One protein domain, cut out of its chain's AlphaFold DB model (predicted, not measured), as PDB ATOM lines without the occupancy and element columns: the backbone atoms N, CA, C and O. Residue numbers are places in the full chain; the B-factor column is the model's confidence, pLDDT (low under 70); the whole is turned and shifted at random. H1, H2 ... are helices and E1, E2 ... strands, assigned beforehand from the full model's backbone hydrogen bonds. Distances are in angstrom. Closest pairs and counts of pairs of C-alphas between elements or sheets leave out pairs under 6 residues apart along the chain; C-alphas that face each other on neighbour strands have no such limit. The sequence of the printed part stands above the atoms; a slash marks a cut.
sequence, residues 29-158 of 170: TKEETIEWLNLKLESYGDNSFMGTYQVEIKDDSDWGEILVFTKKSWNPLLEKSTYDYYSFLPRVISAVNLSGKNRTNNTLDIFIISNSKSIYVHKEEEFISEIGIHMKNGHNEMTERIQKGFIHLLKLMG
ATOM      1  N   THR A  29      34.123  22.834  64.320       89.38
ATOM      2  CA  THR A  29      35.441  23.453  64.557       89.38
ATOM      3  C   THR A  29      36.379  23.384  63.346       89.38
ATOM      4  O   THR A  29      36.084  22.761  62.320       89.38
ATOM      5  N   LYS A  30      37.530  24.066  63.418       91.25
ATOM      6  CA  LYS A  30      38.550  24.000  62.358       91.25
ATOM      7  C   LYS A  30      39.142  22.591  62.285       91.25
ATOM      8  O   LYS A  30      39.261  22.029  61.200       91.25
ATOM      9  N   GLU A  31      39.432  22.010  63.443       92.25
ATOM     10  CA  GLU A  31      40.084  20.712  63.621       92.25
ATOM     11  C   GLU A  31      39.219  19.574  63.078       92.25
ATOM     12  O   GLU A  31      39.679  18.790  62.252       92.25
ATOM     13  N   GLU A  32      37.939  19.543  63.459       91.81
ATOM     14  CA  GLU A  32      36.969  18.567  62.954       91.81
ATOM     15  C   GLU A  32      36.812  18.678  61.423       91.81
ATOM     16  O   GLU A  32      36.629  17.677  60.722       91.81
ATOM     17  N   THR A  33      36.924  19.893  60.866       93.06
ATOM     18  CA  THR A  33      36.765  20.127  59.422       93.06
ATOM     19  C   THR A  33      37.985  19.605  58.678       93.06
ATOM     20  O   THR A  33      37.837  18.987  57.625       93.06
ATOM     21  N   ILE A  34      39.181  19.817  59.230       94.62
ATOM     22  CA  ILE A  34      40.442  19.290  58.700       94.62
ATOM     23  C   ILE A  34      40.453  17.765  58.753       94.62
ATOM     24  O   ILE A  34      40.788  17.131  57.755       94.62
ATOM     25  N   GLU A  35      40.060  17.170  59.881       94.31
ATOM     26  CA  GLU A  35      39.992  15.716  60.027       94.31
ATOM     27  C   GLU A  35      39.035  15.111  58.993       94.31
ATOM     28  O   GLU A  35      39.399  14.190  58.255       94.31
ATOM     29  N   TRP A  36      37.839  15.692  58.862       94.06
ATOM     30  CA  TRP A  36      36.875  15.266  57.857       94.06
ATOM     31  C   TRP A  36      37.418  15.435  56.431       94.06
ATOM     32  O   TRP A  36      37.300  14.509  55.625       94.06
ATOM     33  N   LEU A  37      38.035  16.581  56.111       94.56
ATOM     34  CA  LEU A  37      38.621  16.842  54.792       94.56
ATOM     35  C   LEU A  37      39.706  15.822  54.462       94.56
ATOM     36  O   LEU A  37      39.654  15.230  53.389       94.56
ATOM     37  N   ASN A  38      40.636  15.563  55.379       94.00
ATOM     38  CA  ASN A  38      41.714  14.595  55.186       94.00
ATOM     39  C   ASN A  38      41.169  13.184  54.938       94.00
ATOM     40  O   ASN A  38      41.559  12.541  53.964       94.00
ATOM     41  N   LEU A  39      40.181  12.747  55.728       92.31
ATOM     42  CA  LEU A  39      39.520  11.453  55.538       92.31
ATOM     43  C   LEU A  39      38.853  11.339  54.155       92.31
ATOM     44  O   LEU A  39      38.911  10.296  53.490       92.31
ATOM     45  N   LYS A  40      38.180  12.405  53.699       91.25
ATOM     46  CA  LYS A  40      37.523  12.403  52.385       91.25
ATOM     47  C   LYS A  40      38.517  12.526  51.239       91.25
ATOM     48  O   LYS A  40      38.332  11.850  50.232       91.25
ATOM     49  N   LEU A  41      39.569  13.318  51.375       90.50
ATOM     50  CA  LEU A  41      40.609  13.455  50.359       90.50
ATOM     51  C   LEU A  41      41.386  12.153  50.162       90.50
ATOM     52  O   LEU A  41      41.653  11.785  49.024       90.50
ATOM     53  N   GLU A  42      41.652  11.397  51.224       88.94
ATOM     54  CA  GLU A  42      42.253  10.063  51.116       88.94
ATOM     55  C   GLU A  42      41.367   9.102  50.301       88.94
ATOM     56  O   GLU A  42      41.833   8.378  49.410       88.94
ATOM     57  N   SER A  43      40.061   9.132  50.576       87.12
ATOM     58  CA  SER A  43      39.076   8.252  49.946       87.12
ATOM     59  C   SER A  43      38.799   8.633  48.485       87.12
ATOM     60  O   SER A  43      38.793   7.770  47.604       87.12
ATOM     61  N   TYR A  44      38.601   9.926  48.210       87.94
ATOM     62  CA  TYR A  44      38.043  10.435  46.952       87.94
ATOM     63  C   TYR A  44      39.035  11.228  46.089       87.94
ATOM     64  O   TYR A  44      38.812  11.339  44.882       87.94
ATOM     65  N   GLY A  45      40.119  11.755  46.662       86.19
ATOM     66  CA  GLY A  45      41.197  12.414  45.922       86.19
ATOM     67  C   GLY A  45      41.997  11.415  45.089       86.19
ATOM     68  O   GLY A  45      42.131  10.252  45.473       86.19
ATOM     69  N   ASP A  46      42.461  11.846  43.915       80.38
ATOM     70  CA  ASP A  46      43.174  11.018  42.940       80.38
ATOM     71  C   ASP A  46      44.553  10.581  43.441       80.38
ATOM     72  O   ASP A  46      45.540  11.301  43.322       80.38
ATOM     73  N   ASN A  47      44.609   9.348  43.945       68.25
ATOM     74  CA  ASN A  47      45.831   8.718  44.444       68.25
ATOM     75  C   ASN A  47      46.629   8.018  43.325       68.25
ATOM     76  O   ASN A  47      47.690   7.459  43.598       68.25
ATOM     77  N   SER A  48      46.135   7.991  42.078       58.78
ATOM     78  CA  SER A  48      46.822   7.322  40.970       58.78
ATOM     79  C   SER A  48      47.909   8.235  40.401       58.78
ATOM     80  O   SER A  48      47.609   9.272  39.821       58.78
ATOM     81  N   PHE A  49      49.186   7.890  40.620       54.06
ATOM     82  CA  PHE A  49      50.393   8.633  40.187       54.06
ATOM     83  C   PHE A  49      50.525  10.102  40.655       54.06
ATOM     84  O   PHE A  49      51.627  10.643  40.658       54.06
ATOM     85  N   MET A  50      49.442  10.747  41.089       60.44
ATOM     86  CA  MET A  50      49.369  12.164  41.430       60.44
ATOM     87  C   MET A  50      49.301  12.417  42.935       60.44
ATOM     88  O   MET A  50      49.554  13.534  43.358       60.44
ATOM     89  N   GLY A  51      49.119  11.385  43.756       67.00
ATOM     90  CA  GLY A  51      49.442  11.448  45.176       67.00
ATOM     91  C   GLY A  51      48.297  11.695  46.149       67.00
ATOM     92  O   GLY A  51      47.178  11.998  45.763       67.00
ATOM     93  N   THR A  52      48.599  11.537  47.434       83.38
ATOM     94  CA  THR A  52      47.645  11.726  48.532       83.38
ATOM     95  C   THR A  52      47.676  13.171  49.006       83.38
ATOM     96  O   THR A  52      48.754  13.726  49.229       83.38
ATOM     97  N   TYR A  53      46.499  13.761  49.187       89.19
ATOM     98  CA  TYR A  53      46.345  15.124  49.681       89.19
ATOM     99  C   TYR A  53      46.145  15.157  51.196       89.19
ATOM    100  O   TYR A  53      45.413  14.334  51.744       89.19
ATOM    101  N   GLN A  54      46.750  16.144  51.845       92.81
ATOM    102  CA  GLN A  54      46.592  16.430  53.264       92.81
ATOM    103  C   GLN A  54      46.481  17.939  53.483       92.81
ATOM    104  O   GLN A  54      47.175  18.724  52.841       92.81
ATOM    105  N   VAL A  55      45.612  18.327  54.406       94.31
ATOM    106  CA  VAL A  55      45.348  19.694  54.844       94.31
ATOM    107  C   VAL A  55      45.742  19.812  56.316       94.31
ATOM    108  O   VAL A  55      45.440  18.918  57.110       94.31
ATOM    109  N   GLU A  56      46.379  20.915  56.692       95.25
ATOM    110  CA  GLU A  56      46.680  21.271  58.082       95.25
ATOM    111  C   GLU A  56      46.649  22.797  58.264       95.25
ATOM    112  O   GLU A  56      46.889  23.543  57.313       95.25
ATOM    113  N   ILE A  57      46.365  23.270  59.478       94.00
ATOM    114  CA  ILE A  57      46.561  24.676  59.857       94.00
ATOM    115  C   ILE A  57      47.846  24.760  60.670       94.00
ATOM    116  O   ILE A  57      48.075  23.933  61.553       94.00
ATOM    117  N   LYS A  58      48.672  25.761  60.377       93.00
ATOM    118  CA  LYS A  58      49.836  26.116  61.191       93.00
ATOM    119  C   LYS A  58      49.739  27.575  61.613       93.00
ATOM    120  O   LYS A  58      49.260  28.401  60.843       93.00
ATOM    121  N   ASP A  59      50.236  27.877  62.803       91.00
ATOM    122  CA  ASP A  59      50.437  29.251  63.249       91.00
ATOM    123  C   ASP A  59      51.832  29.717  62.837       91.00
ATOM    124  O   ASP A  59      52.841  29.140  63.245       91.00
ATOM    125  N   ASP A  60      51.881  30.757  62.013       88.88
ATOM    126  CA  ASP A  60      53.104  31.439  61.618       88.88
ATOM    127  C   ASP A  60      53.242  32.758  62.395       88.88
ATOM    128  O   ASP A  60      52.269  33.499  62.561       88.88
ATOM    129  N   SER A  61      54.446  33.059  62.885       87.12
ATOM    130  CA  SER A  61      54.686  34.249  63.711       87.12
ATOM    131  C   SER A  61      54.458  35.563  62.968       87.12
ATOM    132  O   SER A  61      54.049  36.545  63.585       87.12
ATOM    133  N   ASP A  62      54.713  35.582  61.662       86.31
ATOM    134  CA  ASP A  62      54.680  36.791  60.842       86.31
ATOM    135  C   ASP A  62      53.333  36.941  60.128       86.31
ATOM    136  O   ASP A  62      52.870  38.054  59.862       86.31
ATOM    137  N   TRP A  63      52.681  35.816  59.829       82.19
ATOM    138  CA  TRP A  63      51.500  35.789  58.971       82.19
ATOM    139  C   TRP A  63      50.213  35.330  59.669       82.19
ATOM    140  O   TRP A  63      49.126  35.552  59.125       82.19
ATOM    141  N   GLY A  64      50.307  34.790  60.887       87.50
ATOM    142  CA  GLY A  64      49.192  34.210  61.633       87.50
ATOM    143  C   GLY A  64      48.837  32.808  61.137       87.50
ATOM    144  O   GLY A  64      49.696  32.075  60.654       87.50
ATOM    145  N   GLU A  65      47.564  32.425  61.243       90.88
ATOM    146  CA  GLU A  65      47.102  31.117  60.767       90.88
ATOM    147  C   GLU A  65      47.285  30.974  59.246       90.88
ATOM    148  O   GLU A  65      46.674  31.696  58.450       90.88
ATOM    149  N   ILE A  66      48.081  29.989  58.838       92.38
ATOM    150  CA  ILE A  66      48.273  29.576  57.448       92.38
ATOM    151  C   ILE A  66      47.583  28.234  57.203       92.38
ATOM    152  O   ILE A  66      47.666  27.313  58.017       92.38
ATOM    153  N   LEU A  67      46.910  28.112  56.056       93.44
ATOM    154  CA  LEU A  67      46.427  26.825  55.570       93.44
ATOM    155  C   LEU A  67      47.529  26.193  54.730       93.44
ATOM    156  O   LEU A  67      48.069  26.801  53.802       93.44
ATOM    157  N   VAL A  68      47.858  24.960  55.072       94.25
ATOM    158  CA  VAL A  68      48.907  24.196  54.427       94.25
ATOM    159  C   VAL A  68      48.292  22.983  53.763       94.25
ATOM    160  O   VAL A  68      47.503  22.245  54.351       94.25
ATOM    161  N   PHE A  69      48.672  22.789  52.511       92.62
ATOM    162  CA  PHE A  69      48.235  21.690  51.683       92.62
ATOM    163  C   PHE A  69      49.454  20.908  51.216       92.62
ATOM    164  O   PHE A  69      50.353  21.454  50.583       92.62
ATOM    165  N   THR A  70      49.491  19.619  51.524       91.69
ATOM    166  CA  THR A  70      50.566  18.719  51.112       91.69
ATOM    167  C   THR A  70      50.015  17.692  50.140       91.69
ATOM    168  O   THR A  70      48.997  17.057  50.405       91.69
ATOM    169  N   LYS A  71      50.708  17.496  49.023       87.38
ATOM    170  CA  LYS A  71      50.420  16.468  48.025       87.38
ATOM    171  C   LYS A  71      51.604  15.514  47.951       87.38
ATOM    172  O   LYS A  71      52.689  15.881  47.509       87.38
ATOM    173  N   LYS A  72      51.407  14.273  48.391       85.06
ATOM    174  CA  LYS A  72      52.422  13.214  48.353       85.06
ATOM    175  C   LYS A  72      52.236  12.356  47.113       85.06
ATOM    176  O   LYS A  72      51.445  11.418  47.140       85.06
ATOM    177  N   SER A  73      52.973  12.633  46.049       76.31
ATOM    178  CA  SER A  73      52.995  11.811  44.837       76.31
ATOM    179  C   SER A  73      53.998  10.664  44.963       76.31
ATOM    180  O   SER A  73      55.094  10.817  45.502       76.31
ATOM    181  N   TRP A  74      53.621   9.480  44.482       69.00
ATOM    182  CA  TRP A  74      54.544   8.356  44.346       69.00
ATOM    183  C   TRP A  74      54.971   8.243  42.889       69.00
ATOM    184  O   TRP A  74      54.121   8.124  42.006       69.00
ATOM    185  N   ASN A  75      56.281   8.280  42.646       69.00
ATOM    186  CA  ASN A  75      56.837   8.102  41.315       69.00
ATOM    187  C   ASN A  75      57.437   6.687  41.183       69.00
ATOM    188  O   ASN A  75      58.519   6.450  41.732       69.00
ATOM    189  N   PRO A  76      56.794   5.762  40.441       66.81
ATOM    190  CA  PRO A  76      57.303   4.403  40.248       66.81
ATOM    191  C   PRO A  76      58.669   4.364  39.578       66.81
ATOM    192  O   PRO A  76      59.454   3.470  39.857       66.81
ATOM    193  N   LEU A  77      58.958   5.323  38.693       74.38
ATOM    194  CA  LEU A  77      60.202   5.338  37.923       74.38
ATOM    195  C   LEU A  77      61.412   5.715  38.782       74.38
ATOM    196  O   LEU A  77      62.539   5.397  38.419       74.38
ATOM    197  N   LEU A  78      61.187   6.412  39.899       69.88
ATOM    198  CA  LEU A  78      62.243   6.860  40.809       69.88
ATOM    199  C   LEU A  78      62.220   6.127  42.155       69.88
ATOM    200  O   LEU A  78      63.053   6.442  43.003       69.88
ATOM    201  N   GLU A  79      61.250   5.229  42.376       70.88
ATOM    202  CA  GLU A  79      60.955   4.568  43.662       70.88
ATOM    203  C   GLU A  79      60.913   5.538  44.863       70.88
ATOM    204  O   GLU A  79      61.136   5.168  46.015       70.88
ATOM    205  N   LYS A  80      60.618   6.817  44.607       68.94
ATOM    206  CA  LYS A  80      60.655   7.892  45.600       68.94
ATOM    207  C   LYS A  80      59.291   8.549  45.720       68.94
ATOM    208  O   LYS A  80      58.574   8.741  44.738       68.94
ATOM    209  N   SER A  81      58.952   8.912  46.954       73.62
ATOM    210  CA  SER A  81      57.829   9.809  47.225       73.62
ATOM    211  C   SER A  81      58.290  11.247  47.009       73.62
ATOM    212  O   SER A  81      59.278  11.668  47.610       73.62
ATOM    213  N   THR A  82      57.583  11.991  46.169       76.50
ATOM    214  CA  THR A  82      57.743  13.435  46.002       76.50
ATOM    215  C   THR A  82      56.635  14.153  46.759       76.50
ATOM    216  O   THR A  82      55.481  13.737  46.721       76.50
ATOM    217  N   TYR A  83      56.992  15.218  47.471       79.62
ATOM    218  CA  TYR A  83      56.044  16.026  48.228       79.62
ATOM    219  C   TYR A  83      55.973  17.405  47.586       79.62
ATOM    220  O   TYR A  83      56.981  18.109  47.524       79.62
ATOM    221  N   ASP A  84      54.793  17.772  47.103       84.81
ATOM    222  CA  ASP A  84      54.481  19.149  46.750       84.81
ATOM    223  C   ASP A  84      53.820  19.778  47.978       84.81
ATOM    224  O   ASP A  84      52.862  19.230  48.533       84.81
ATOM    225  N   TYR A  85      54.372  20.889  48.445       88.25
ATOM    226  CA  TYR A  85      53.900  21.580  49.636       88.25
ATOM    227  C   TYR A  85      53.463  22.980  49.249       88.25
ATOM    228  O   TYR A  85      54.224  23.725  48.627       88.25
ATOM    229  N   TYR A  86      52.243  23.320  49.634       90.25
ATOM    230  CA  TYR A  86      51.617  24.591  49.342       90.25
ATOM    231  C   TYR A  86      51.191  25.243  50.649       90.25
ATOM    232  O   TYR A  86      50.570  24.594  51.490       90.25
ATOM    233  N   SER A  87      51.482  26.526  50.816       90.38
ATOM    234  CA  SER A  87      51.004  27.300  51.959       90.38
ATOM    235  C   SER A  87      50.361  28.593  51.495       90.38
ATOM    236  O   SER A  87      50.785  29.224  50.521       90.38
ATOM    237  N   PHE A  88      49.292  28.979  52.178       91.06
ATOM    238  CA  PHE A  88      48.576  30.199  51.858       91.06
ATOM    239  C   PHE A  88      47.812  30.731  53.060       91.06
ATOM    240  O   PHE A  88      47.320  29.991  53.912       91.06
ATOM    241  N   LEU A  89      47.683  32.053  53.096       89.69
ATOM    242  CA  LEU A  89      46.840  32.711  54.077       89.69
ATOM    243  C   LEU A  89      45.369  32.566  53.684       89.69
ATOM    244  O   LEU A  89      45.026  32.818  52.527       89.69
ATOM    245  N   PRO A  90      44.464  32.258  54.626       85.81
ATOM    246  CA  PRO A  90      43.039  32.153  54.331       85.81
ATOM    247  C   PRO A  90      42.514  33.389  53.601       85.81
ATOM    248  O   PRO A  90      41.909  33.257  52.545       85.81
ATOM    249  N   ARG A  91      42.855  34.591  54.089       88.56
ATOM    250  CA  ARG A  91      42.412  35.886  53.536       88.56
ATOM    251  C   ARG A  91      42.815  36.153  52.083       88.56
ATOM    252  O   ARG A  91      42.246  37.041  51.455       88.56
ATOM    253  N   VAL A  92      43.823  35.452  51.552       89.31
ATOM    254  CA  VAL A  92      44.226  35.633  50.148       89.31
ATOM    255  C   VAL A  92      43.434  34.737  49.202       89.31
ATOM    256  O   VAL A  92      43.488  34.956  47.997       89.31
ATOM    257  N   ILE A  93      42.683  33.756  49.709       91.31
ATOM    258  CA  ILE A  93      41.866  32.866  48.885       91.31
ATOM    259  C   ILE A  93      40.571  33.563  48.484       91.31
ATOM    260  O   ILE A  93      39.747  33.916  49.323       91.31
ATOM    261  N   SER A  94      40.382  33.736  47.180       90.12
ATOM    262  CA  SER A  94      39.228  34.417  46.594       90.12
ATOM    263  C   SER A  94      38.065  33.477  46.293       90.12
ATOM    264  O   SER A  94      36.913  33.901  46.286       90.12
ATOM    265  N   ALA A  95      38.354  32.215  45.967       90.50
ATOM    266  CA  ALA A  95      37.331  31.253  45.577       90.50
ATOM    267  C   ALA A  95      37.797  29.807  45.757       90.50
ATOM    268  O   ALA A  95      38.983  29.504  45.644       90.50
ATOM    269  N   VAL A  96      36.830  28.910  45.949       92.25
ATOM    270  CA  VAL A  96      37.014  27.463  45.811       92.25
ATOM    271  C   VAL A  96      35.992  26.968  44.797       92.25
ATOM    272  O   VAL A  96      34.792  26.976  45.075       92.25
ATOM    273  N   ASN A  97      36.451  26.581  43.611       90.44
ATOM    274  CA  ASN A  97      35.594  26.264  42.472       90.44
ATOM    275  C   ASN A  97      35.670  24.788  42.096       90.44
ATOM    276  O   ASN A  97      36.671  24.122  42.338       90.44
ATOM    277  N   LEU A  98      34.618  24.313  41.439       88.38
ATOM    278  CA  LEU A  98      34.630  23.044  40.728       88.38
ATOM    279  C   LEU A  98      34.914  23.305  39.253       88.38
ATOM    280  O   LEU A  98      34.322  24.209  38.658       88.38
ATOM    281  N   SER A  99      35.804  22.526  38.646       84.31
ATOM    282  CA  SER A  99      36.025  22.599  37.204       84.31
ATOM    283  C   SER A  99      36.402  21.247  36.619       84.31
ATOM    284  O   SER A  99      37.172  20.500  37.212       84.31
ATOM    285  N   GLY A 100      35.889  20.956  35.422       73.81
ATOM    286  CA  GLY A 100      36.293  19.795  34.626       73.81
ATOM    287  C   GLY A 100      37.383  20.095  33.596       73.81
ATOM    288  O   GLY A 100      37.568  19.313  32.669       73.81
ATOM    289  N   LYS A 101      38.078  21.237  33.725       58.25
ATOM    290  CA  LYS A 101      38.934  21.858  32.693       58.25
ATOM    291  C   LYS A 101      39.946  20.919  32.018       58.25
ATOM    292  O   LYS A 101      40.341  21.193  30.891       58.25
ATOM    293  N   ASN A 102      40.350  19.834  32.683       54.06
ATOM    294  CA  ASN A 102      41.489  19.009  32.286       54.06
ATOM    295  C   ASN A 102      41.174  17.514  32.059       54.06
ATOM    296  O   ASN A 102      42.112  16.745  31.853       54.06
ATOM    297  N   ARG A 103      39.907  17.058  32.091       55.72
ATOM    298  CA  ARG A 103      39.578  15.628  31.877       55.72
ATOM    299  C   ARG A 103      38.389  15.408  30.937       55.72
ATOM    300  O   ARG A 103      37.313  15.958  31.125       55.72
ATOM    301  N   THR A 104      38.570  14.502  29.975       54.41
ATOM    302  CA  THR A 104      37.544  14.007  29.036       54.41
ATOM    303  C   THR A 104      36.419  13.205  29.706       54.41
ATOM    304  O   THR A 104      35.371  13.013  29.100       54.41
ATOM    305  N   ASN A 105      36.594  12.773  30.962       58.69
ATOM    306  CA  ASN A 105      35.709  11.822  31.650       58.69
ATOM    307  C   ASN A 105      34.700  12.465  32.622       58.69
ATOM    308  O   ASN A 105      34.257  11.813  33.566       58.69
ATOM    309  N   ASN A 106      34.331  13.735  32.418       63.56
ATOM    310  CA  ASN A 106      33.341  14.432  33.254       63.56
ATOM    311  C   ASN A 106      33.720  14.490  34.755       63.56
ATOM    312  O   ASN A 106      32.863  14.490  35.642       63.56
ATOM    313  N   THR A 107      35.022  14.491  35.053       72.50
ATOM    314  CA  THR A 107      35.556  14.643  36.411       72.50
ATOM    315  C   THR A 107      35.557  16.107  36.802       72.50
ATOM    316  O   THR A 107      36.096  16.929  36.069       72.50
ATOM    317  N   LEU A 108      34.953  16.428  37.949       82.19
ATOM    318  CA  LEU A 108      35.097  17.738  38.572       82.19
ATOM    319  C   LEU A 108      36.253  17.684  39.564       82.19
ATOM    320  O   LEU A 108      36.215  16.908  40.516       82.19
ATOM    321  N   ASP A 109      37.243  18.536  39.338       87.31
ATOM    322  CA  ASP A 109      38.330  18.803  40.270       87.31
ATOM    323  C   ASP A 109      37.992  20.037  41.117       87.31
ATOM    324  O   ASP A 109      37.162  20.869  40.731       87.31
ATOM    325  N   ILE A 110      38.638  20.155  42.277       90.06
ATOM    326  CA  ILE A 110      38.472  21.294  43.183       90.06
ATOM    327  C   ILE A 110      39.657  22.233  42.992       90.06
ATOM    328  O   ILE A 110      40.804  21.815  43.103       90.06
ATOM    329  N   PHE A 111      39.386  23.509  42.746       91.44
ATOM    330  CA  PHE A 111      40.405  24.533  42.560       91.44
ATOM    331  C   PHE A 111      40.311  25.586  43.654       91.44
ATOM    332  O   PHE A 111      39.276  26.236  43.800       91.44
ATOM    333  N   ILE A 112      41.393  25.760  44.411       92.25
ATOM    334  CA  ILE A 112      41.540  26.805  45.426       92.25
ATOM    335  C   ILE A 112      42.287  27.965  44.772       92.25
ATOM    336  O   ILE A 112      43.443  27.818  44.382       92.25
ATOM    337  N   ILE A 113      41.621  29.108  44.629       91.62
ATOM    338  CA  ILE A 113      42.092  30.253  43.845       91.62
ATOM    339  C   ILE A 113      42.402  31.411  44.786       91.62
ATOM    340  O   ILE A 113      41.577  31.758  45.630       91.62
ATOM    341  N   SER A 114      43.565  32.031  44.612       91.12
ATOM    342  CA  SER A 114      43.988  33.218  45.352       91.12
ATOM    343  C   SER A 114      43.835  34.511  44.557       91.12
ATOM    344  O   SER A 114      43.919  34.540  43.328       91.12
ATOM    345  N   ASN A 115      43.681  35.606  45.297       83.88
ATOM    346  CA  ASN A 115      43.917  36.953  44.809       83.88
ATOM    347  C   ASN A 115      45.402  37.093  44.441       83.88
ATOM    348  O   ASN A 115      46.265  36.772  45.251       83.88
ATOM    349  N   SER A 116      45.696  37.600  43.242       80.06
ATOM    350  CA  SER A 116      47.031  38.082  42.850       80.06
ATOM    351  C   SER A 116      48.205  37.165  43.240       80.06
ATOM    352  O   SER A 116      48.995  37.543  44.099       80.06
ATOM    353  N   LYS A 117      48.319  35.975  42.618       88.62
ATOM    354  CA  LYS A 117      49.428  34.998  42.781       88.62
ATOM    355  C   LYS A 117      50.028  34.986  44.198       88.62
ATOM    356  O   LYS A 117      51.145  35.448  44.398       88.62
ATOM    357  N   SER A 118      49.256  34.519  45.177       88.25
ATOM    358  CA  SER A 118      49.623  34.606  46.602       88.25
ATOM    359  C   SER A 118      49.755  33.245  47.295       88.25
ATOM    360  O   SER A 118      49.894  33.185  48.512       88.25
ATOM    361  N   ILE A 119      49.700  32.146  46.542       90.44
ATOM    362  CA  ILE A 119      49.914  30.795  47.070       90.44
ATOM    363  C   ILE A 119      51.378  30.432  46.876       90.44
ATOM    364  O   ILE A 119      51.837  30.402  45.738       90.44
ATOM    365  N   TYR A 120      52.086  30.116  47.955       91.38
ATOM    366  CA  TYR A 120      53.481  29.702  47.876       91.38
ATOM    367  C   TYR A 120      53.595  28.193  47.640       91.38
ATOM    368  O   TYR A 120      52.998  27.403  48.372       91.38
ATOM    369  N   VAL A 121      54.380  27.801  46.635       90.31
ATOM    370  CA  VAL A 121      54.726  26.412  46.315       90.31
ATOM    371  C   VAL A 121      56.162  26.160  46.757       90.31
ATOM    372  O   VAL A 121      57.104  26.607  46.112       90.31
ATOM    373  N   HIS A 122      56.362  25.414  47.839       86.56
ATOM    374  CA  HIS A 122      57.701  25.245  48.411       86.56
ATOM    375  C   HIS A 122      58.663  24.484  47.491       86.56
ATOM    376  O   HIS A 122      59.835  24.822  47.411       86.56
ATOM    377  N   LYS A 123      58.171  23.478  46.763       83.88
ATOM    378  CA  LYS A 123      59.005  22.670  45.859       83.88
ATOM    379  C   LYS A 123      59.524  23.460  44.653       83.88
ATOM    380  O   LYS A 123      60.601  23.161  44.149       83.88
ATOM    381  N   GLU A 124      58.724  24.401  44.167       86.31
ATOM    382  CA  GLU A 124      59.013  25.194  42.966       86.31
ATOM    383  C   GLU A 124      59.549  26.588  43.322       86.31
ATOM    384  O   GLU A 124      59.965  27.330  42.439       86.31
ATOM    385  N   GLU A 125      59.562  26.925  44.616       89.19
ATOM    386  CA  GLU A 125      59.965  28.220  45.170       89.19
ATOM    387  C   GLU A 125      59.256  29.416  44.512       89.19
ATOM    388  O   GLU A 125      59.811  30.510  44.398       89.19
ATOM    389  N   GLU A 126      57.999  29.228  44.107       93.31
ATOM    390  CA  GLU A 126      57.231  30.233  43.377       93.31
ATOM    391  C   GLU A 126      55.861  30.529  43.988       93.31
ATOM    392  O   GLU A 126      55.333  29.789  44.822       93.31
ATOM    393  N   PHE A 127      55.279  31.645  43.540       91.62
ATOM    394  CA  PHE A 127      53.921  32.037  43.882       91.62
ATOM    395  C   PHE A 127      52.958  31.815  42.714       91.62
ATOM    396  O   PHE A 127      53.113  32.390  41.630       91.62
ATOM    397  N   ILE A 128      51.904  31.044  42.968       93.06
ATOM    398  CA  ILE A 128      50.869  30.702  41.992       93.06
ATOM    399  C   ILE A 128      49.515  31.297  42.380       93.06
ATOM    400  O   ILE A 128      49.286  31.738  43.507       93.06
ATOM    401  N   SER A 129      48.595  31.341  41.416       91.56
ATOM    402  CA  SER A 129      47.234  31.845  41.632       91.56
ATOM    403  C   SER A 129      46.234  30.758  42.014       91.56
ATOM    404  O   SER A 129      45.172  31.093  42.524       91.56
ATOM    405  N   GLU A 130      46.527  29.484  41.760       91.44
ATOM    406  CA  GLU A 130      45.540  28.408  41.878       91.44
ATOM    407  C   GLU A 130      46.198  27.068  42.226       91.44
ATOM    408  O   GLU A 130      47.191  26.699  41.610       91.44
ATOM    409  N   ILE A 131      45.608  26.322  43.165       89.88
ATOM    410  CA  ILE A 131      45.931  24.912  43.436       89.88
ATOM    411  C   ILE A 131      44.779  24.041  42.940       89.88
ATOM    412  O   ILE A 131      43.625  24.291  43.293       89.88
ATOM    413  N   GLY A 132      45.098  22.990  42.183       88.56
ATOM    414  CA  GLY A 132      44.150  21.952  41.780       88.56
ATOM    415  C   GLY A 132      44.233  20.703  42.661       88.56
ATOM    416  O   GLY A 132      45.310  20.134  42.853       88.56
ATOM    417  N   ILE A 133      43.083  20.253  43.157       89.12
ATOM    418  CA  ILE A 133      42.889  18.984  43.858       89.12
ATOM    419  C   ILE A 133      42.114  18.058  42.927       89.12
ATOM    420  O   ILE A 133      40.929  18.270  42.655       89.12
ATOM    421  N   HIS A 134      42.801  17.034  42.434       87.12
ATOM    422  CA  HIS A 134      42.229  16.096  41.475       87.12
ATOM    423  C   HIS A 134      41.418  15.005  42.167       87.12
ATOM    424  O   HIS A 134      41.850  14.472  43.191       87.12
ATOM    425  N   MET A 135      40.278  14.636  41.585       86.44
ATOM    426  CA  MET A 135      39.355  13.644  42.151       86.44
ATOM    427  C   MET A 135      39.388  12.320  41.365       86.44
ATOM    428  O   MET A 135      39.486  12.321  40.138       86.44
ATOM    429  N   LYS A 136      39.293  11.167  42.056       80.19
ATOM    430  CA  LYS A 136      39.309   9.818  41.431       80.19
ATOM    431  C   LYS A 136      38.099   9.564  40.543       80.19
ATOM    432  O   LYS A 136      38.213   8.973  39.475       80.19
ATOM    433  N   ASN A 137      36.930   9.961  41.033       68.38
ATOM    434  CA  ASN A 137      35.646   9.635  40.430       68.38
ATOM    435  C   ASN A 137      35.076  10.887  39.764       68.38
ATOM    436  O   ASN A 137      35.308  11.995  40.250       68.38
ATOM    437  N   GLY A 138      34.353  10.697  38.654       62.97
ATOM    438  CA  GLY A 138      33.609  11.741  37.936       62.97
ATOM    439  C   GLY A 138      32.733  12.614  38.852       62.97
ATOM    440  O   GLY A 138      32.641  12.343  40.047       62.97
ATOM    441  N   HIS A 139      32.061  13.641  38.315       65.81
ATOM    442  CA  HIS A 139      31.132  14.494  39.081       65.81
ATOM    443  C   HIS A 139      30.284  13.681  40.083       65.81
ATOM    444  O   HIS A 139      29.430  12.886  39.701       65.81
ATOM    445  N   ASN A 140      30.577  13.851  41.374       75.19
ATOM    446  CA  ASN A 140      29.952  13.138  42.483       75.19
ATOM    447  C   ASN A 140      29.594  14.164  43.563       75.19
ATOM    448  O   ASN A 140      30.375  15.082  43.823       75.19
ATOM    449  N   GLU A 141      28.445  13.982  44.214       84.56
ATOM    450  CA  GLU A 141      28.002  14.756  45.380       84.56
ATOM    451  C   GLU A 141      29.128  14.943  46.412       84.56
ATOM    452  O   GLU A 141      29.287  16.017  46.991       84.56
ATOM    453  N   MET A 142      29.968  13.923  46.612       88.69
ATOM    454  CA  MET A 142      31.091  14.005  47.539       88.69
ATOM    455  C   MET A 142      32.108  15.085  47.155       88.69
ATOM    456  O   MET A 142      32.600  15.779  48.038       88.69
ATOM    457  N   THR A 143      32.397  15.286  45.867       89.06
ATOM    458  CA  THR A 143      33.299  16.355  45.413       89.06
ATOM    459  C   THR A 143      32.747  17.729  45.796       89.06
ATOM    460  O   THR A 143      33.478  18.571  46.316       89.06
ATOM    461  N   GLU A 144      31.441  17.942  45.624       88.88
ATOM    462  CA  GLU A 144      30.779  19.185  46.040       88.88
ATOM    463  C   GLU A 144      30.809  19.358  47.563       88.88
ATOM    464  O   GLU A 144      31.004  20.463  48.071       88.88
ATOM    465  N   ARG A 145      30.647  18.269  48.324       90.62
ATOM    466  CA  ARG A 145      30.752  18.300  49.790       90.62
ATOM    467  C   ARG A 145      32.168  18.625  50.251       90.62
ATOM    468  O   ARG A 145      32.317  19.398  51.191       90.62
ATOM    469  N   ILE A 146      33.194  18.097  49.584       92.38
ATOM    470  CA  ILE A 146      34.596  18.421  49.877       92.38
ATOM    471  C   ILE A 146      34.871  19.898  49.565       92.38
ATOM    472  O   ILE A 146      35.428  20.599  50.406       92.38
ATOM    473  N   GLN A 147      34.398  20.412  48.424       92.56
ATOM    474  CA  GLN A 147      34.484  21.841  48.093       92.56
ATOM    475  C   GLN A 147      33.803  22.711  49.164       92.56
ATOM    476  O   GLN A 147      34.389  23.688  49.632       92.56
ATOM    477  N   LYS A 148      32.596  22.342  49.609       91.69
ATOM    478  CA  LYS A 148      31.913  23.025  50.720       91.69
ATOM    479  C   LYS A 148      32.705  22.941  52.028       91.69
ATOM    480  O   LYS A 148      32.726  23.926  52.757       91.69
ATOM    481  N   GLY A 149      33.375  21.821  52.301       92.75
ATOM    482  CA  GLY A 149      34.268  21.658  53.450       92.75
ATOM    483  C   GLY A 149      35.448  22.633  53.423       92.75
ATOM    484  O   GLY A 149      35.730  23.274  54.428       92.75
ATOM    485  N   PHE A 150      36.074  22.840  52.261       93.88
ATOM    486  CA  PHE A 150      37.109  23.867  52.103       93.88
ATOM    487  C   PHE A 150      36.567  25.280  52.330       93.88
ATOM    488  O   PHE A 150      37.164  26.058  53.070       93.88
ATOM    489  N   ILE A 151      35.418  25.612  51.734       93.56
ATOM    490  CA  ILE A 151      34.758  26.912  51.935       93.56
ATOM    491  C   ILE A 151      34.446  27.135  53.419       93.56
ATOM    492  O   ILE A 151      34.642  28.234  53.929       93.56
ATOM    493  N   HIS A 152      33.966  26.104  54.112       92.19
ATOM    494  CA  HIS A 152      33.691  26.157  55.545       92.19
ATOM    495  C   HIS A 152      34.932  26.414  56.373       92.19
ATOM    496  O   HIS A 152      34.937  27.329  57.187       92.19
ATOM    497  N   LEU A 153      35.992  25.642  56.130       93.56
ATOM    498  CA  LEU A 153      37.255  25.804  56.833       93.56
ATOM    499  C   LEU A 153      37.770  27.235  56.677       93.56
ATOM    500  O   LEU A 153      38.109  27.885  57.659       93.56
ATOM    501  N   LEU A 154      37.731  27.759  55.452       92.44
ATOM    502  CA  LEU A 154      38.148  29.125  55.153       92.44
ATOM    503  C   LEU A 154      37.280  30.156  55.894       92.44
ATOM    504  O   LEU A 154      37.830  31.102  56.451       92.44
ATOM    505  N   LYS A 155      35.963  29.939  56.007       90.88
ATOM    506  CA  LYS A 155      35.069  30.780  56.827       90.88
ATOM    507  C   LYS A 155      35.393  30.722  58.316       90.88
ATOM    508  O   LYS A 155      35.428  31.765  58.962       90.88
ATOM    509  N   LEU A 156      35.658  29.535  58.861       90.88
ATOM    510  CA  LEU A 156      36.074  29.371  60.258       90.88
ATOM    511  C   LEU A 156      37.416  30.057  60.542       90.88
ATOM    512  O   LEU A 156      37.639  30.540  61.648       90.88
ATOM    513  N   MET A 157      38.293  30.138  59.540       90.25
ATOM    514  CA  MET A 157      39.549  30.893  59.583       90.25
ATOM    515  C   MET A 157      39.372  32.397  59.286       90.25
ATOM    516  O   MET A 157      40.356  33.108  59.094       90.25
ATOM    517  N   GLY A 158      38.134  32.901  59.232       87.81
ATOM    518  CA  GLY A 158      37.837  34.325  59.058       87.81
ATOM    519  C   GLY A 158      37.875  34.831  57.614       87.81
ATOM    520  O   GLY A 158      37.942  36.040  57.404       87.81
TER     521      GLY A 158
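What this domain is: This is residues 29 to 158 of the 170 residues of an uncharacterized protein of Muriicola sp. MMS17-SY002 (UniProt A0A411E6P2). Two antiparallel sheets join at a corner, where E7 of the larger, strongly twisted sheet runs on into E8 of the smaller one, and two helices lie side by side along them. H1 packs on the edge strand E1 of the larger sheet, H2 covers one face of the smaller sheet, and the helices run opposite ways. The printed part has 130 residues with two named helices and eight named strands, in the order H1 E1 E2 E3 E4 E5 E6 E7 E8 H2, and its class is mixed, helices and strands. The larger sheet has the order E1 E2 E3 E6 E7 and the smaller one E4 E5 E8. The whole is compact, with a radius of gyration of the C-alphas of 14.3 A and spans of 39 by 35 by 28 A.

How they stand to each other: The larger sheet holds E1, residues 52 to 60, E2, residues 64 to 75, E3, residues 80 to 88, E6, residues 119 to 121, and E7, residues 126 to 128. E1, E2 and E3 form a meander, each strand the antiparallel neighbour of the one before. In the hairpin of E1 and E2, N 56 and O 68 are 2.9 A apart, within hydrogen-bond range, and in the hairpin of E2 and E3, N 71 and O 84 are 2.8 A apart. E3 and E6 are antiparallel, with N 87 and O 120 at 3.0 A. E6 and E7 form a hairpin, with N 121 and O 126 at 2.9 A. From edge to edge of this sheet the strands' lines turn by 106 degrees. E7 runs on into E8, residues 130 to 133, at 79 degrees across a break of 1 residue. E8 is an edge strand of the smaller sheet and the antiparallel neighbour of the inner strand E5, residues 109 to 114, with N 112 and O 131 within hydrogen-bond range at 2.9 A. E5 forms a hairpin with E4, residues 93 to 99, and N 97 and O 111 are 2.9 A apart. H2, residues 141 to 156, is on this smaller sheet, two layers with the helix on one face, at a height over the sheet of 9.4 A. It lies over E4 and E5 and runs along the strands, at 1 degrees to E4 on the local plane; the closest C-alphas of H2 and E4 are those of Ile 151 and Val 96, 6.5 A apart. H1, residues 30 to 44, is on the larger sheet, and its closest C-alpha to E1 is that of Asn 38, 5.6 A from that of Gln 54. H1 and H2 touch, at a shallow tilt of 24 degrees, opposite ways, with the C-alphas of Lys 30 and Leu 153 closest at 6.0 A. In both helices every O i to N i+4 pair is within hydrogen-bond range. Among the pairs that are apart are H1 and E5, and E2 and H2.

Where its parts are: E2 measures 34.0 A from C-alpha 64 to C-alpha 75, E3 26.1 A from 80 to 88, and E1 24.3 A from 52 to 60. E4, residues 93 to 99, measures 16.6 A and E5, residues 109 to 114, 16.3 A; E6, E7 and E8 are shorter. H1 begins with C-alpha 30 at (38.550, 24.000, 62.358) and measures 20.5 A. E2 begins with C-alpha 64 at (49.192, 34.210, 61.633). H2 measures 22.4 A and ends with C-alpha 156 at (36.074, 29.371, 60.258).

The domain as a whole: The two C-alphas farthest apart, those of Ser 61 and Thr 104, are 43.7 A apart. The printed part runs from residue 29 to residue 158 and has no cut. No link is long; H1 to E1, E4 to E5 and E8 to H2 are short, and the others are tight. The mean pLDDT of the printed part is 84.8, and 19 residues are under 70: 47 to 51, 74 to 76, 78, 80, 101 to 106 and 137 to 139.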